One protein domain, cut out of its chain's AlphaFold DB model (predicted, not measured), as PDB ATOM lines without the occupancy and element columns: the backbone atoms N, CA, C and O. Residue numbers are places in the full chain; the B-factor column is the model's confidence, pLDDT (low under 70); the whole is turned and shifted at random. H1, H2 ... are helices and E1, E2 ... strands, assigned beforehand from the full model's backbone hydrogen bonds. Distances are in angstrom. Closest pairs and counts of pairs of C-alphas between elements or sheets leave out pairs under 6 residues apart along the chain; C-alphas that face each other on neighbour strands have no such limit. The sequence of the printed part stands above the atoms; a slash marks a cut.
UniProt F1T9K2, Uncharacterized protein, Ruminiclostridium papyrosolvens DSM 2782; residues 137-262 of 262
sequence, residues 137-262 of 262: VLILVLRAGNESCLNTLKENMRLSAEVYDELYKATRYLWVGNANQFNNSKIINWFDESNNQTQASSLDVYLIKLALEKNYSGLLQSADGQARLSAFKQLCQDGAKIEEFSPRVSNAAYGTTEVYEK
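What this domain is: This is residues 137 to 262 of the 262 residues of an uncharacterized protein of Ruminiclostridium papyrosolvens DSM 2782 (UniProt F1T9K2). A small, twisted antiparallel sheet runs through the middle of a rounded body, with helices to both sides of it: H1, H2 and H5 to one side, H3, H4 and H6 to the other. The longest helix, H5, is off the sheet and packs on H2. The printed part has 126 residues in mixed class, with six named helices and four named strands in the order E1 H1 H2 E2 H3 H4 E3 H5 E4 H6; the sheet's order is E2 E1 E3 E4. It is compact, with a radius of gyration of the C-alphas of 13.5 A and spans of 36 by 31 by 23 A.

Where its parts are: Begin at C-alpha 137, (172.385, 143.181, 140.033), where E1 starts and runs 19.7 A to residue 143. Beside it find E2, residues 171 to 178, 20.2 A, and E3, residues 205 to 212, 21.6 A; E4 is residues 242 to 245. H5, residues 225 to 237, runs 18.3 A from C-alpha 225 at (160.148, 158.515, 134.936). H1 is residues 147 to 156, 14.2 A, and H2 residues 164 to 170. H3 is residues 179 to 184, H4 residues 188 to 191, and H6 residues 251 to 256, ending at C-alpha 256, (172.453, 155.969, 154.544).

How they stand to each other: Look first at inner strand E1: N 139 and O 175 of E2 are 2.9 A apart, and N 140 and O 208 of E3 2.9 A, within hydrogen-bond range. At edge strand E4, N 243 and O 209 of E3 are 2.8 A apart. E2, H3, H4 and E3 form a split strand-helix-strand unit, two strands running the same way with E1 between them, and its crossover is right-handed. H3 stands up from the sheet over E2, at a height of 8.0 A. H1 is on the sheet at a height of 9.3 A, only just over E3, with 3 C-alphas falling on it. H2, H4 and H6 only graze the sheet. H2 and H5 touch, closest at the C-alphas of Tyr 164 and Cys 236, 6.1 A, at a steep tilt of 55 degrees, opposite ways. In H1, H2, H3 and H5 every O i to N i+4 pair is within hydrogen-bond range; H6 has 0 of 2, but 3 of 3 O i to N i+3 pairs, and H4 is too short for an i+4 pair.

The domain as a whole: The C-alphas farthest apart, of Gln 199 and Lys 214, are 37.7 A from each other. The printed part has no cut and ends at the chain's last residue, 262. The links H4 to E3 and E3 to H5 are long. Confidence is under 70 at residue 198 and residues 252 to 257.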
ATOM      1  N   VAL A 137     173.257 143.387 138.890       93.94
ATOM      2  CA  VAL A 137     172.385 143.181 140.033       93.94
ATOM      3  C   VAL A 137     171.461 144.385 140.126       93.94
ATOM      4  O   VAL A 137     171.907 145.535 140.092       93.94
ATOM      5  N   LEU A 138     170.169 144.110 140.249       95.75
ATOM      6  CA  LEU A 138     169.142 145.093 140.558       95.75
ATOM      7  C   LEU A 138     168.644 144.845 141.976       95.75
ATOM      8  O   LEU A 138     168.261 143.726 142.313       95.75
ATOM      9  N   ILE A 139     168.605 145.904 142.775       95.62
ATOM     10  CA  ILE A 139     167.955 145.903 144.080       95.62
ATOM     11  C   ILE A 139     166.701 146.760 143.988       95.62
ATOM     12  O   ILE A 139     166.773 147.927 143.600       95.62
ATOM     13  N   LEU A 140     165.560 146.189 144.364       95.19
ATOM     14  CA  LEU A 140     164.292 146.903 144.500       95.19
ATOM     15  C   LEU A 140     163.953 147.071 145.976       95.19
ATOM     16  O   LEU A 140     163.950 146.092 146.715       95.19
ATOM     17  N   VAL A 141     163.631 148.295 146.395       93.31
ATOM     18  CA  VAL A 141     163.228 148.605 147.772       93.31
ATOM     19  C   VAL A 141     161.715 148.809 147.824       93.31
ATOM     20  O   VAL A 141     161.198 149.836 147.370       93.31
ATOM     21  N   LEU A 142     160.998 147.828 148.371       91.94
ATOM     22  CA  LEU A 142     159.537 147.780 148.405       91.94
ATOM     23  C   LEU A 142     159.006 148.084 149.795       91.94
ATOM     24  O   LEU A 142     159.384 147.435 150.763       91.94
ATOM     25  N   ARG A 143     158.027 148.980 149.897       88.56
ATOM     26  CA  ARG A 143     157.335 149.223 151.170       88.56
ATOM     27  C   ARG A 143     156.616 147.963 151.664       88.56
ATOM     28  O   ARG A 143     155.842 147.369 150.913       88.56
ATOM     29  N   ALA A 144     156.775 147.639 152.947       85.25
ATOM     30  CA  ALA A 144     156.198 146.458 153.593       85.25
ATOM     31  C   ALA A 144     154.659 146.417 153.575       85.25
ATOM     32  O   ALA A 144     154.071 145.361 153.754       85.25
ATOM     33  N   GLY A 145     153.987 147.541 153.306       81.06
ATOM     34  CA  GLY A 145     152.525 147.606 153.191       81.06
ATOM     35  C   GLY A 145     151.913 146.887 151.976       81.06
ATOM     36  O   GLY A 145     150.697 146.924 151.836       81.06
ATOM     37  N   ASN A 146     152.713 146.261 151.102       82.94
ATOM     38  CA  ASN A 146     152.245 145.536 149.912       82.94
ATOM     39  C   ASN A 146     152.462 144.015 150.042       82.94
ATOM     40  O   ASN A 146     153.092 143.393 149.189       82.94
ATOM     41  N   GLU A 147     151.946 143.423 151.123       83.31
ATOM     42  CA  GLU A 147     152.072 141.988 151.444       83.31
ATOM     43  C   GLU A 147     151.582 141.079 150.301       83.31
ATOM     44  O   GLU A 147     152.251 140.109 149.971       83.31
ATOM     45  N   SER A 148     150.467 141.423 149.641       85.75
ATOM     46  CA  SER A 148     149.921 140.638 148.518       85.75
ATOM     47  C   SER A 148     150.925 140.502 147.369       85.75
ATOM     48  O   SER A 148     151.229 139.394 146.940       85.75
ATOM     49  N   CYS A 149     151.506 141.621 146.923       88.94
ATOM     50  CA  CYS A 149     152.531 141.632 145.879       88.94
ATOM     51  C   CYS A 149     153.776 140.842 146.310       88.94
ATOM     52  O   CYS A 149     154.284 140.016 145.555       88.94
ATOM     53  N   LEU A 150     154.243 141.040 147.548       89.50
ATOM     54  CA  LEU A 150     155.398 140.319 148.088       89.50
ATOM     55  C   LEU A 150     155.177 138.807 148.155       89.50
ATOM     56  O   LEU A 150     156.089 138.058 147.816       89.50
ATOM     57  N   ASN A 151     153.991 138.357 148.562       90.38
ATOM     58  CA  ASN A 151     153.660 136.936 148.634       90.38
ATOM     59  C   ASN A 151     153.658 136.311 147.238       90.38
ATOM     60  O   ASN A 151     154.355 135.321 147.026       90.38
ATOM     61  N   THR A 152     153.019 136.955 146.255       90.75
ATOM     62  CA  THR A 152     153.049 136.497 144.856       90.75
ATOM     63  C   THR A 152     154.476 136.415 144.305       90.75
ATOM     64  O   THR A 152     154.818 135.478 143.582       90.75
ATOM     65  N   LEU A 153     155.338 137.381 144.641       92.62
ATOM     66  CA  LEU A 153     156.742 137.377 144.219       92.62
ATOM     67  C   LEU A 153     157.546 136.257 144.894       92.62
ATOM     68  O   LEU A 153     158.366 135.624 144.230       92.62
ATOM     69  N   LYS A 154     157.317 135.999 146.187       91.50
ATOM     70  CA  LYS A 154     157.975 134.918 146.942       91.50
ATOM     71  C   LYS A 154     157.552 133.533 146.460       91.50
ATOM     72  O   LYS A 154     158.388 132.641 146.389       91.50
ATOM     73  N   GLU A 155     156.282 133.359 146.105       92.12
ATOM     74  CA  GLU A 155     155.761 132.096 145.571       92.12
ATOM     75  C   GLU A 155     156.347 131.778 144.191       92.12
ATOM     76  O   GLU A 155     156.748 130.646 143.928       92.12
ATOM     77  N   ASN A 156     156.448 132.783 143.316       91.12
ATOM     78  CA  ASN A 156     156.881 132.579 141.934       91.12
ATOM     79  C   ASN A 156     158.399 132.703 141.729       91.12
ATOM     80  O   ASN A 156     158.918 132.234 140.714       91.12
ATOM     81  N   MET A 157     159.118 133.363 142.648       93.75
ATOM     82  CA  MET A 157     160.558 133.677 142.561       93.75
ATOM     83  C   MET A 157     160.983 134.339 141.234       93.75
ATOM     84  O   MET A 157     162.148 134.299 140.826       93.75
ATOM     85  N   ARG A 158     160.031 134.955 140.534       93.56
ATOM     86  CA  ARG A 158     160.205 135.640 139.252       93.56
ATOM     87  C   ARG A 158     159.217 136.786 139.168       93.56
ATOM     88  O   ARG A 158     158.119 136.712 139.721       93.56
ATOM     89  N   LEU A 159     159.598 137.832 138.448       93.44
ATOM     90  CA  LEU A 159     158.659 138.884 138.094       93.44
ATOM     91  C   LEU A 159     157.664 138.373 137.047       93.44
ATOM     92  O   LEU A 159     157.996 137.519 136.228       93.44
ATOM     93  N   SER A 160     156.451 138.917 137.060       91.69
ATOM     94  CA  SER A 160     155.434 138.640 136.049       91.69
ATOM     95  C   SER A 160     154.741 139.930 135.627       91.69
ATOM     96  O   SER A 160     154.739 140.930 136.347       91.69
ATOM     97  N   ALA A 161     154.125 139.915 134.445       90.94
ATOM     98  CA  ALA A 161     153.357 141.057 133.959       90.94
ATOM     99  C   ALA A 161     152.150 141.393 134.859       90.94
ATOM    100  O   ALA A 161     151.711 142.538 134.870       90.94
ATOM    101  N   GLU A 162     151.639 140.426 135.624       89.06
ATOM    102  CA  GLU A 162     150.482 140.597 136.515       89.06
ATOM    103  C   GLU A 162     150.818 141.454 137.740       89.06
ATOM    104  O   GLU A 162     150.017 142.286 138.155       89.06
ATOM    105  N   VAL A 163     152.030 141.308 138.284       88.81
ATOM    106  CA  VAL A 163     152.480 142.063 139.467       88.81
ATOM    107  C   VAL A 163     153.103 143.414 139.119       88.81
ATOM    108  O   VAL A 163     153.451 144.171 140.021       88.81
ATOM    109  N   TYR A 164     153.245 143.743 137.832       91.88
ATOM    110  CA  TYR A 164     153.952 144.938 137.362       91.88
ATOM    111  C   TYR A 164     153.445 146.238 138.005       91.88
ATOM    112  O   TYR A 164     154.243 147.004 138.549       91.88
ATOM    113  N   ASP A 165     152.133 146.490 137.965       90.25
ATOM    114  CA  ASP A 165     151.568 147.754 138.454       90.25
ATOM    115  C   ASP A 165     151.756 147.905 139.968       90.25
ATOM    116  O   ASP A 165     152.082 148.991 140.459       90.25
ATOM    117  N   GLU A 166     151.565 146.817 140.716       91.38
ATOM    118  CA  GLU A 166     151.746 146.796 142.167       91.38
ATOM    119  C   GLU A 166     153.219 146.919 142.545       91.38
ATOM    120  O   GLU A 166     153.562 147.749 143.385       91.38
ATOM    121  N   LEU A 167     154.102 146.166 141.886       92.31
ATOM    122  CA  LEU A 167     155.548 146.217 142.092       92.31
ATOM    123  C   LEU A 167     156.097 147.614 141.810       92.31
ATOM    124  O   LEU A 167     156.869 148.151 142.610       92.31
ATOM    125  N   TYR A 168     155.675 148.236 140.705       92.69
ATOM    126  CA  TYR A 168     156.081 149.595 140.378       92.69
ATOM    127  C   TYR A 168     155.625 150.560 141.475       92.69
ATOM    128  O   TYR A 168     156.440 151.323 141.985       92.69
ATOM    129  N   LYS A 169     154.356 150.524 141.895       90.44
ATOM    130  CA  LYS A 169     153.842 151.410 142.960       90.44
ATOM    131  C   LYS A 169     154.501 151.157 144.323       90.44
ATOM    132  O   LYS A 169     154.710 152.106 145.077       90.44
ATOM    133  N   ALA A 170     154.821 149.903 144.635       90.31
ATOM    134  CA  ALA A 170     155.438 149.493 145.892       90.31
ATOM    135  C   ALA A 170     156.915 149.889 145.983       90.31
ATOM    136  O   ALA A 170     157.398 150.194 147.078       90.31
ATOM    137  N   THR A 171     157.615 149.890 144.845       92.25
ATOM    138  CA  THR A 171     159.036 150.225 144.774       92.25
ATOM    139  C   THR A 171     159.241 151.724 144.955       92.25
ATOM    140  O   THR A 171     158.767 152.535 144.155       92.25
ATOM    141  N   ARG A 172     159.968 152.089 146.013       89.06
ATOM    142  CA  ARG A 172     160.326 153.478 146.340       89.06
ATOM    143  C   ARG A 172     161.707 153.853 145.833       89.06
ATOM    144  O   ARG A 172     161.887 154.928 145.270       89.06
ATOM    145  N   TYR A 173     162.652 152.950 146.033       91.69
ATOM    146  CA  TYR A 173     164.040 153.141 145.659       91.69
ATOM    147  C   TYR A 173     164.531 151.933 144.887       91.69
ATOM    148  O   TYR A 173     163.985 150.831 145.013       91.69
ATOM    149  N   LEU A 174     165.574 152.148 144.106       93.44
ATOM    150  CA  LEU A 174     166.255 151.093 143.392       93.44
ATOM    151  C   LEU A 174     167.762 151.346 143.361       93.44
ATOM    152  O   LEU A 174     168.231 152.462 143.585       93.44
ATOM    153  N   TRP A 175     168.519 150.291 143.100       94.56
ATOM    154  CA  TRP A 175     169.957 150.355 142.867       94.56
ATOM    155  C   TRP A 175     170.323 149.376 141.759       94.56
ATOM    156  O   TRP A 175     169.756 148.287 141.681       94.56
ATOM    157  N   VAL A 176     171.262 149.770 140.903       93.94
ATOM    158  CA  VAL A 176     171.772 148.940 139.809       93.94
ATOM    159  C   VAL A 176     173.288 149.027 139.817       93.94
ATOM    160  O   VAL A 176     173.840 150.126 139.811       93.94
ATOM    161  N   GLY A 177     173.946 147.878 139.775       92.62
ATOM    162  CA  GLY A 177     175.398 147.775 139.673       92.62
ATOM    163  C   GLY A 177     175.807 146.363 139.291       92.62
ATOM    164  O   GLY A 177     174.963 145.493 139.118       92.62
ATOM    165  N   ASN A 178     177.098 146.107 139.140       92.56
ATOM    166  CA  ASN A 178     177.593 144.746 138.940       92.56
ATOM    167  C   ASN A 178     177.754 144.000 140.279       92.56
ATOM    168  O   ASN A 178     177.714 144.601 141.356       92.56
ATOM    169  N   ALA A 179     177.974 142.686 140.216       90.94
ATOM    170  CA  ALA A 179     178.159 141.850 141.405       90.94
ATOM    171  C   ALA A 179     179.275 142.343 142.352       90.94
ATOM    172  O   ALA A 179     179.105 142.309 143.568       90.94
ATOM    173  N   ASN A 180     180.391 142.858 141.821       91.00
ATOM    174  CA  ASN A 180     181.485 143.380 142.649       91.00
ATOM    175  C   ASN A 180     181.073 144.658 143.388       91.00
ATOM    176  O   ASN A 180     181.383 144.815 144.566       91.00
ATOM    177  N   GLN A 181     180.351 145.558 142.718       92.25
ATOM    178  CA  GLN A 181     179.795 146.755 143.349       92.25
ATOM    179  C   GLN A 181     178.801 146.377 144.447       92.25
ATOM    180  O   GLN A 181     178.858 146.954 145.525       92.25
ATOM    181  N   PHE A 182     177.951 145.373 144.212       92.31
ATOM    182  CA  PHE A 182     177.009 144.893 145.222       92.31
ATOM    183  C   PHE A 182     177.735 144.339 146.453       92.31
ATOM    184  O   PHE A 182     177.442 144.764 147.569       92.31
ATOM    185  N   ASN A 183     178.721 143.461 146.252       91.31
ATOM    186  CA  ASN A 183     179.475 142.829 147.339       91.31
ATOM    187  C   ASN A 183     180.276 143.829 148.184       91.31
ATOM    188  O   ASN A 183     180.503 143.588 149.365       91.31
ATOM    189  N   ASN A 184     180.681 144.951 147.588       90.50
ATOM    190  CA  ASN A 184     181.386 146.029 148.284       90.50
ATOM    191  C   ASN A 184     180.441 147.114 148.832       90.50
ATOM    192  O   ASN A 184     180.889 148.022 149.532       90.50
ATOM    193  N   SER A 185     179.149 147.052 148.503       89.56
ATOM    194  CA  SER A 185     178.158 148.031 148.947       89.56
ATOM    195  C   SER A 185     177.705 147.751 150.377       89.56
ATOM    196  O   SER A 185     177.715 146.619 150.852       89.56
ATOM    197  N   LYS A 186     177.178 148.775 151.055       88.88
ATOM    198  CA  LYS A 186     176.502 148.594 152.353       88.88
ATOM    199  C   LYS A 186     175.143 147.895 152.237       88.88
ATOM    200  O   LYS A 186     174.577 147.522 153.261       88.88
ATOM    201  N   ILE A 187     174.617 147.744 151.019       89.56
ATOM    202  CA  ILE A 187     173.296 147.160 150.757       89.56
ATOM    203  C   ILE A 187     173.301 145.663 151.084       89.56
ATOM    204  O   ILE A 187     172.302 145.152 151.584       89.56
ATOM    205  N   ILE A 188     174.428 144.971 150.872       90.81
ATOM    206  CA  ILE A 188     174.546 143.534 151.163       90.81
ATOM    207  C   ILE A 188     174.213 143.207 152.621       90.81
ATOM    208  O   ILE A 188     173.549 142.213 152.892       90.81
ATOM    209  N   ASN A 189     174.582 144.097 153.548       88.94
ATOM    210  CA  ASN A 189     174.370 143.894 154.978       88.94
ATOM    211  C   ASN A 189     172.896 143.760 155.338       88.94
ATOM    212  O   ASN A 189     172.597 143.316 156.430       88.94
ATOM    213  N   TRP A 190     171.976 144.170 154.469       88.56
ATOM    214  CA  TRP A 190     170.552 144.204 154.777       88.56
ATOM    215  C   TRP A 190     169.842 142.905 154.457       88.56
ATOM    216  O   TRP A 190     168.712 142.712 154.892       88.56
ATOM    217  N   PHE A 191     170.506 142.028 153.711       90.38
ATOM    218  CA  PHE A 191     170.071 140.655 153.510       90.38
ATOM    219  C   PHE A 191     170.401 139.771 154.724       90.38
ATOM    220  O   PHE A 191     169.913 138.653 154.813       90.38
ATOM    221  N   ASP A 192     171.159 140.283 155.702       88.69
ATOM    222  CA  ASP A 192     171.417 139.591 156.964       88.69
ATOM    223  C   ASP A 192     170.164 139.587 157.862       88.69
ATOM    224  O   ASP A 192     169.593 140.641 158.174       88.69
ATOM    225  N   GLU A 193     169.770 138.391 158.308       84.19
ATOM    226  CA  GLU A 193     168.639 138.115 159.205       84.19
ATOM    227  C   GLU A 193     168.691 138.888 160.531       84.19
ATOM    228  O   GLU A 193     167.651 139.176 161.125       84.19
ATOM    229  N   SER A 194     169.876 139.289 160.994       83.62
ATOM    230  CA  SER A 194     170.028 140.109 162.202       83.62
ATOM    231  C   SER A 194     169.361 141.488 162.101       83.62
ATOM    232  O   SER A 194     169.067 142.100 163.129       83.62
ATOM    233  N   ASN A 195     169.054 141.970 160.890       80.69
ATOM    234  CA  ASN A 195     168.336 143.233 160.684       80.69
ATOM    235  C   ASN A 195     166.812 143.102 160.753       80.69
ATOM    236  O   ASN A 195     166.107 144.116 160.637       80.69
ATOM    237  N   ASN A 196     166.298 141.878 160.902       81.75
ATOM    238  CA  ASN A 196     164.871 141.617 160.884       81.75
ATOM    239  C   ASN A 196     164.162 142.371 162.016       81.75
ATOM    240  O   ASN A 196     164.479 142.228 163.199       81.75
ATOM    241  N   GLN A 197     163.192 143.203 161.646       76.88
ATOM    242  CA  GLN A 197     162.440 143.995 162.608       76.88
ATOM    243  C   GLN A 197     161.445 143.121 163.369       76.88
ATOM    244  O   GLN A 197     160.526 142.538 162.798       76.88
ATOM    245  N   THR A 198     161.584 143.096 164.695       67.50
ATOM    246  CA  THR A 198     160.670 142.376 165.594       67.50
ATOM    247  C   THR A 198     159.328 143.095 165.763       67.50
ATOM    248  O   THR A 198     158.333 142.466 166.115       67.50
ATOM    249  N   GLN A 199     159.281 144.408 165.509       74.81
ATOM    250  CA  GLN A 199     158.061 145.214 165.544       74.81
ATOM    251  C   GLN A 199     157.739 145.760 164.155       74.81
ATOM    252  O   GLN A 199     158.504 146.526 163.578       74.81
ATOM    253  N   ALA A 200     156.575 145.376 163.635       76.44
ATOM    254  CA  ALA A 200     156.116 145.775 162.316       76.44
ATOM    255  C   ALA A 200     155.696 147.255 162.282       76.44
ATOM    256  O   ALA A 200     154.709 147.648 162.905       76.44
ATOM    257  N   SER A 201     156.390 148.064 161.484       81.44
ATOM    258  CA  SER A 201     156.013 149.439 161.145       81.44
ATOM    259  C   SER A 201     155.558 149.542 159.690       81.44
ATOM    260  O   SER A 201     156.114 148.921 158.785       81.44
ATOM    261  N   SER A 202     154.557 150.380 159.415       75.88
ATOM    262  CA  SER A 202     154.069 150.642 158.047       75.88
ATOM    263  C   SER A 202     155.091 151.364 157.152       75.88
ATOM    264  O   SER A 202     154.862 151.561 155.951       75.88
ATOM    265  N   LEU A 203     156.199 151.808 157.743       81.81
ATOM    266  CA  LEU A 203     157.306 152.457 157.056       81.81
ATOM    267  C   LEU A 203     158.416 151.484 156.658       81.81
ATOM    268  O   LEU A 203     159.244 151.871 155.840       81.81
ATOM    269  N   ASP A 204     158.414 150.261 157.188       89.19
ATOM    270  CA  ASP A 204     159.420 149.250 156.866       89.19
ATOM    271  C   ASP A 204     159.399 148.883 155.380       89.19
ATOM    272  O   ASP A 204     158.423 149.137 154.658       89.19
ATOM    273  N   VAL A 205     160.466 148.231 154.930       90.81
ATOM    274  CA  VAL A 205     160.586 147.714 153.566       90.81
ATOM    275  C   VAL A 205     161.126 146.294 153.535       90.81
ATOM    276  O   VAL A 205     161.653 145.775 154.517       90.81
ATOM    277  N   TYR A 206     161.067 145.740 152.333       92.00
ATOM    278  CA  TYR A 206     161.843 144.601 151.887       92.00
ATOM    279  C   TYR A 206     162.740 145.018 150.726       92.00
ATOM    280  O   TYR A 206     162.371 145.879 149.921       92.00
ATOM    281  N   LEU A 207     163.907 144.392 150.631       93.44
ATOM    282  CA  LEU A 207     164.783 144.475 149.476       93.44
ATOM    283  C   LEU A 207     164.637 143.192 148.676       93.44
ATOM    284  O   LEU A 207     164.604 142.095 149.230       93.44
ATOM    285  N   ILE A 208     164.559 143.343 147.362       95.00
ATOM    286  CA  ILE A 208     164.522 142.224 146.428       95.00
ATOM    287  C   ILE A 208     165.763 142.321 145.562       95.00
ATOM    288  O   ILE A 208     165.970 143.341 144.901       95.00
ATOM    289  N   LYS A 209     166.572 141.265 145.567       95.75
ATOM    290  CA  LYS A 209     167.741 141.125 144.704       95.75
ATOM    291  C   LYS A 209     167.360 140.362 143.448       95.75
ATOM    292  O   LYS A 209     166.840 139.250 143.523       95.75
ATOM    293  N   LEU A 210     167.645 140.950 142.293       95.69
ATOM    294  CA  LEU A 210     167.446 140.333 140.989       95.69
ATOM    295  C   LEU A 210     168.761 140.305 140.219       95.69
ATOM    296  O   LEU A 210     169.510 141.285 140.217       95.69
ATOM    297  N   ALA A 211     168.997 139.206 139.508       91.81
ATOM    298  CA  ALA A 211     170.018 139.152 138.474       91.81
ATOM    299  C   ALA A 211     169.417 139.606 137.144       91.81
ATOM    300  O   ALA A 211     168.390 139.095 136.693       91.81
ATOM    301  N   LEU A 212     170.072 140.570 136.508       91.69
ATOM    302  CA  LEU A 212     169.696 141.073 135.200       91.69
ATOM    303  C   LEU A 212     170.455 140.307 134.119       91.69
ATOM    304  O   LEU A 212     171.681 140.358 134.040       91.69
ATOM    305  N   GLU A 213     169.709 139.639 133.243       89.00
ATOM    306  CA  GLU A 213     170.269 138.956 132.068       89.00
ATOM    307  C   GLU A 213     170.683 139.943 130.965       89.00
ATOM    308  O   GLU A 213     171.503 139.625 130.105       89.00
ATOM    309  N   LYS A 214     170.123 141.158 130.990       89.62
ATOM    310  CA  LYS A 214     170.412 142.234 130.039       89.62
ATOM    311  C   LYS A 214     170.360 143.603 130.704       89.62
ATOM    312  O   LYS A 214     169.847 143.771 131.807       89.62
ATOM    313  N   ASN A 215     170.865 144.603 129.993       89.44
ATOM    314  CA  ASN A 215     170.852 145.982 130.458       89.44
ATOM    315  C   ASN A 215     169.508 146.650 130.184       89.44
ATOM    316  O   ASN A 215     169.033 146.668 129.050       89.44
ATOM    317  N   TYR A 216     168.957 147.282 131.215       92.56
ATOM    318  CA  TYR A 216     167.775 148.124 131.120       92.56
ATOM    319  C   TYR A 216     168.201 149.566 131.388       92.56
ATOM    320  O   TYR A 216     168.327 149.977 132.539       92.56
ATOM    321  N   SER A 217     168.452 150.343 130.334       91.00
ATOM    322  CA  SER A 217     168.906 151.740 130.463       91.00
ATOM    323  C   SER A 217     167.930 152.602 131.264       91.00
ATOM    324  O   SER A 217     168.350 153.479 132.013       91.00
ATOM    325  N   GLY A 218     166.634 152.304 131.161       93.62
ATOM    326  CA  GLY A 218     165.600 152.962 131.946       93.62
ATOM    327  C   GLY A 218     165.655 152.648 133.441       93.62
ATOM    328  O   GLY A 218     164.979 153.331 134.182       93.62
ATOM    329  N   LEU A 219     166.448 151.680 133.914       93.69
ATOM    330  CA  LEU A 219     166.658 151.446 135.348       93.69
ATOM    331  C   LEU A 219     167.858 152.208 135.907       93.69
ATOM    332  O   LEU A 219     168.144 152.042 137.077       93.69
ATOM    333  N   LEU A 220     168.585 152.999 135.116       92.00
ATOM    334  CA  LEU A 220     169.735 153.754 135.613       92.00
ATOM    335  C   LEU A 220     169.296 154.993 136.408       92.00
ATOM    336  O   LEU A 220     168.230 155.564 136.174       92.00
ATOM    337  N   GLN A 221     170.170 155.478 137.293       90.62
ATOM    338  CA  GLN A 221     169.907 156.661 138.122       90.62
ATOM    339  C   GLN A 221     169.557 157.909 137.303       90.62
ATOM    340  O   GLN A 221     168.726 158.709 137.729       90.62
ATOM    341  N   SER A 222     170.146 158.063 136.117       89.56
ATOM    342  CA  SER A 222     169.909 159.189 135.210       89.56
ATOM    343  C   SER A 222     168.631 159.074 134.369       89.56
ATOM    344  O   SER A 222     168.297 160.026 133.665       89.56
ATOM    345  N   ALA A 223     167.928 157.939 134.404       91.81
ATOM    346  CA  ALA A 223     166.723 157.736 133.607       91.81
ATOM    347  C   ALA A 223     165.553 158.591 134.116       91.81
ATOM    348  O   ALA A 223     165.372 158.754 135.324       91.81
ATOM    349  N   ASP A 224     164.736 159.101 133.192       92.81
ATOM    350  CA  ASP A 224     163.487 159.784 133.525       92.81
ATOM    351  C   ASP A 224     162.367 158.799 133.917       92.81
ATOM    352  O   ASP A 224     162.472 157.581 133.742       92.81
ATOM    353  N   GLY A 225     161.261 159.332 134.445       89.88
ATOM    354  CA  GLY A 225     160.148 158.515 134.936       89.88
ATOM    355  C   GLY A 225     159.465 157.658 133.861       89.88
ATOM    356  O   GLY A 225     158.976 156.572 134.171       89.88
ATOM    357  N   GLN A 226     159.446 158.092 132.596       92.69
ATOM    358  CA  GLN A 226     158.821 157.329 131.512       92.69
ATOM    359  C   GLN A 226     159.731 156.194 131.031       92.69
ATOM    360  O   GLN A 226     159.254 155.078 130.788       92.69
ATOM    361  N   ALA A 227     161.038 156.446 130.951       93.94
ATOM    362  CA  ALA A 227     162.046 155.426 130.700       93.94
ATOM    363  C   ALA A 227     162.039 154.360 131.808       93.94
ATOM    364  O   ALA A 227     162.044 153.165 131.502       93.94
ATOM    365  N   ARG A 228     161.929 154.770 133.078       93.44
ATOM    366  CA  ARG A 228     161.818 153.859 134.232       93.44
ATOM    367  C   ARG A 228     160.564 153.007 134.199       93.44
ATOM    368  O   ARG A 228     160.657 151.791 134.347       93.44
ATOM    369  N   LEU A 229     159.404 153.613 133.950       93.62
ATOM    370  CA  LEU A 229     158.140 152.889 133.804       93.62
ATOM    371  C   LEU A 229     158.233 151.819 132.706       93.62
ATOM    372  O   LEU A 229     157.877 150.659 132.919       93.62
ATOM    373  N   SER A 230     158.772 152.201 131.546       94.44
ATOM    374  CA  SER A 230     158.945 151.302 130.401       94.44
ATOM    375  C   SER A 230     159.911 150.160 130.721       94.44
ATOM    376  O   SER A 230     159.629 149.008 130.396       94.44
ATOM    377  N   ALA A 231     161.014 150.458 131.412       94.56
ATOM    378  CA  ALA A 231     161.991 149.460 131.824       94.56
ATOM    379  C   ALA A 231     161.433 148.483 132.868       94.56
ATOM    380  O   ALA A 231     161.653 147.286 132.730       94.56
ATOM    381  N   PHE A 232     160.659 148.947 133.855       94.50
ATOM    382  CA  PHE A 232     159.969 148.066 134.806       94.50
ATOM    383  C   PHE A 232     158.985 147.131 134.110       94.50
ATOM    384  O   PHE A 232     158.930 145.941 134.424       94.50
ATOM    385  N   LYS A 233     158.219 147.660 133.150       95.50
ATOM    386  CA  LYS A 233     157.275 146.859 132.372       95.50
ATOM    387  C   LYS A 233     158.007 145.767 131.603       95.50
ATOM    388  O   LYS A 233     157.607 144.608 131.668       95.50
ATOM    389  N   GLN A 234     159.095 146.130 130.928       95.06
ATOM    390  CA  GLN A 234     159.905 145.178 130.178       95.06
ATOM    391  C   GLN A 234     160.549 144.134 131.099       95.06
ATOM    392  O   GLN A 234     160.452 142.946 130.820       95.06
ATOM    393  N   LEU A 235     161.107 144.551 132.238       95.25
ATOM    394  CA  LEU A 235     161.692 143.665 133.249       95.25
ATOM    395  C   LEU A 235     160.691 142.599 133.738       95.25
ATOM    396  O   LEU A 235     161.047 141.432 133.895       95.25
ATOM    397  N   CYS A 236     159.430 142.988 133.946       94.81
ATOM    398  CA  CYS A 236     158.360 142.068 134.337       94.81
ATOM    399  C   CYS A 236     157.920 141.148 133.189       94.81
ATOM    400  O   CYS A 236     157.620 139.981 133.422       94.81
ATOM    401  N   GLN A 237     157.886 141.656 131.953       94.44
ATOM    402  CA  GLN A 237     157.571 140.865 130.758       94.44
ATOM    403  C   GLN A 237     158.647 139.821 130.449       94.44
ATOM    404  O   GLN A 237     158.320 138.718 130.023       94.44
ATOM    405  N   ASP A 238     159.912 140.159 130.691       93.81
ATOM    406  CA  ASP A 238     161.041 139.246 130.514       93.81
ATOM    407  C   ASP A 238     161.095 138.158 131.602       93.81
ATOM    408  O   ASP A 238     161.847 137.196 131.476       93.81
ATOM    409  N   GLY A 239     160.313 138.294 132.678       93.06
ATOM    410  CA  GLY A 239     160.261 137.302 133.747       93.06
ATOM    411  C   GLY A 239     161.537 137.242 134.586       93.06
ATOM    412  O   GLY A 239     161.999 136.144 134.928       93.06
ATOM    413  N   ALA A 240     162.119 138.414 134.887       93.50
ATOM    414  CA  ALA A 240     163.377 138.532 135.621       93.50
ATOM    415  C   ALA A 240     163.370 137.682 136.902       93.50
ATOM    416  O   ALA A 240     162.417 137.713 137.689       93.50
ATOM    417  N   LYS A 241     164.438 136.902 137.096       93.81
ATOM    418  CA  LYS A 241     164.563 135.982 138.226       93.81
ATOM    419  C   LYS A 241     164.898 136.750 139.501       93.81
ATOM    420  O   LYS A 241     165.828 137.556 139.526       93.81
ATOM    421  N   ILE A 242     164.165 136.443 140.563       95.25
ATOM    422  CA  ILE A 242     164.485 136.911 141.907       95.25
ATOM    423  C   ILE A 242     165.506 135.945 142.499       95.25
ATOM    424  O   ILE A 242     165.308 134.729 142.486       95.25
ATOM    425  N   GLU A 243     166.621 136.480 142.978       94.69
ATOM    426  CA  GLU A 243     167.642 135.687 143.659       94.69
ATOM    427  C   GLU A 243     167.341 135.567 145.146       94.69
ATOM    428  O   GLU A 243     167.458 134.484 145.710       94.69
ATOM    429  N   GLU A 244     166.957 136.680 145.769       94.88
ATOM    430  CA  GLU A 244     166.907 136.778 147.220       94.88
ATOM    431  C   GLU A 244     165.950 137.882 147.675       94.88
ATOM    432  O   GLU A 244     165.794 138.913 147.010       94.88
ATOM    433  N   PHE A 245     165.339 137.669 148.836       94.06
ATOM    434  CA  PHE A 245     164.584 138.676 149.571       94.06
ATOM    435  C   PHE A 245     165.314 138.961 150.874       94.06
ATOM    436  O   PHE A 245     165.692 138.029 151.576       94.06
ATOM    437  N   SER A 246     165.456 140.232 151.229       92.25
ATOM    438  CA  SER A 246     165.898 140.582 152.573       92.25
ATOM    439  C   SER A 246     164.812 140.254 153.605       92.25
ATOM    440  O   SER A 246     163.619 140.213 153.261       92.25
ATOM    441  N   PRO A 247     165.173 140.146 154.895       91.38
ATOM    442  CA  PRO A 247     164.199 140.309 155.966       91.38
ATOM    443  C   PRO A 247     163.522 141.688 155.896       91.38
ATOM    444  O   PRO A 247     163.910 142.584 155.133       91.38
ATOM    445  N   ARG A 248     162.488 141.870 156.718       90.69
ATOM    446  CA  ARG A 248     161.831 143.167 156.882       90.69
ATOM    447  C   ARG A 248     162.776 144.116 157.614       90.69
ATOM    448  O   ARG A 248     163.139 143.848 158.758       90.69
ATOM    449  N   VAL A 249     163.131 145.235 156.985       89.31
ATOM    450  CA  VAL A 249     164.080 146.213 157.541       89.31
ATOM    451  C   VAL A 249     163.445 147.591 157.730       89.31
ATOM    452  O   VAL A 249     162.557 148.006 156.979       89.31
ATOM    453  N   SER A 250     163.924 148.312 158.745       86.25
ATOM    454  CA  SER A 250     163.442 149.649 159.102       86.25
ATOM    455  C   SER A 250     163.709 150.685 158.010       86.25
ATOM    456  O   SER A 250     164.687 150.609 157.262       86.25
ATOM    457  N   ASN A 251     162.864 151.716 157.974       79.56
ATOM    458  CA  ASN A 251     162.983 152.826 157.034       79.56
ATOM    459  C   ASN A 251     164.210 153.713 157.177       79.56
ATOM    460  O   ASN A 251     164.664 154.310 156.199       79.56
ATOM    461  N   ALA A 252     164.779 153.739 158.378       69.81
ATOM    462  CA  ALA A 252     165.972 154.512 158.664       69.81
ATOM    463  C   ALA A 252     167.186 153.996 157.880       69.81
ATOM    464  O   ALA A 252     168.141 154.740 157.661       69.81
ATOM    465  N   ALA A 253     167.137 152.744 157.416       62.50
ATOM    466  CA  ALA A 253     168.228 152.113 156.705       62.50
ATOM    467  C   ALA A 253     168.558 152.875 155.395       62.50
ATOM    468  O   ALA A 253     169.726 153.180 155.140       62.50
ATOM    469  N   TYR A 254     167.558 153.319 154.614       64.00
ATOM    470  CA  TYR A 254     167.788 153.931 153.282       64.00
ATOM    471  C   TYR A 254     168.366 155.332 153.306       64.00
ATOM    472  O   TYR A 254     168.992 155.736 152.330       64.00
ATOM    473  N   GLY A 255     168.233 156.053 154.422       60.53
ATOM    474  CA  GLY A 255     168.846 157.374 154.580       60.53
ATOM    475  C   GLY A 255     170.378 157.354 154.492       60.53
ATOM    476  O   GLY A 255     170.994 158.411 154.402       60.53
ATOM    477  N   THR A 256     170.995 156.166 154.512       58.31
ATOM    478  CA  THR A 256     172.453 155.969 154.544       58.31
ATOM    479  C   THR A 256     173.011 155.152 153.372       58.31
ATOM    480  O   THR A 256     174.209 154.858 153.356       58.31
ATOM    481  N   THR A 257     172.177 154.785 152.392       66.69
ATOM    482  CA  THR A 257     172.561 153.889 151.283       66.69
ATOM    483  C   THR A 257     172.593 154.545 149.916       66.69
ATOM    484  O   THR A 257     171.930 155.543 149.672       66.69
ATOM    485  N   GLU A 258     173.311 153.898 149.000       81.69
ATOM    486  CA  GLU A 258     173.505 154.268 147.591       81.69
ATOM    487  C   GLU A 258     172.259 154.076 146.702       81.69
ATOM    488  O   GLU A 258     172.332 154.236 145.485       81.69
ATOM    489  N   VAL A 259     171.112 153.703 147.279       85.88
ATOM    490  CA  VAL A 259     169.852 153.557 146.537       85.88
ATOM    491  C   VAL A 259     169.321 154.929 146.111       85.88
ATOM    492  O   VAL A 259     169.480 155.919 146.823       85.88
ATOM    493  N   TYR A 260     168.654 154.995 144.963       85.31
ATOM    494  CA  TYR A 260     168.064 156.228 144.438       85.31
ATOM    495  C   TYR A 260     166.570 156.074 144.190       85.31
ATOM    496  O   TYR A 260     166.054 154.968 144.041       85.31
ATOM    497  N   GLU A 261     165.860 157.200 144.200       82.88
ATOM    498  CA  GLU A 261     164.412 157.224 144.010       82.88
ATOM    499  C   GLU A 261     164.046 156.703 142.618       82.88
ATOM    500  O   GLU A 261     164.683 157.069 141.623       82.88
ATOM    501  N   LYS A 262     163.034 155.834 142.579       79.81
ATOM    502  CA  LYS A 262     162.481 155.241 141.361       79.81
ATOM    503  C   LYS A 262     161.631 156.234 140.583       79.81
ATOM    504  O   LYS A 262     160.831 156.965 141.189       79.81
TER     505      LYS A 262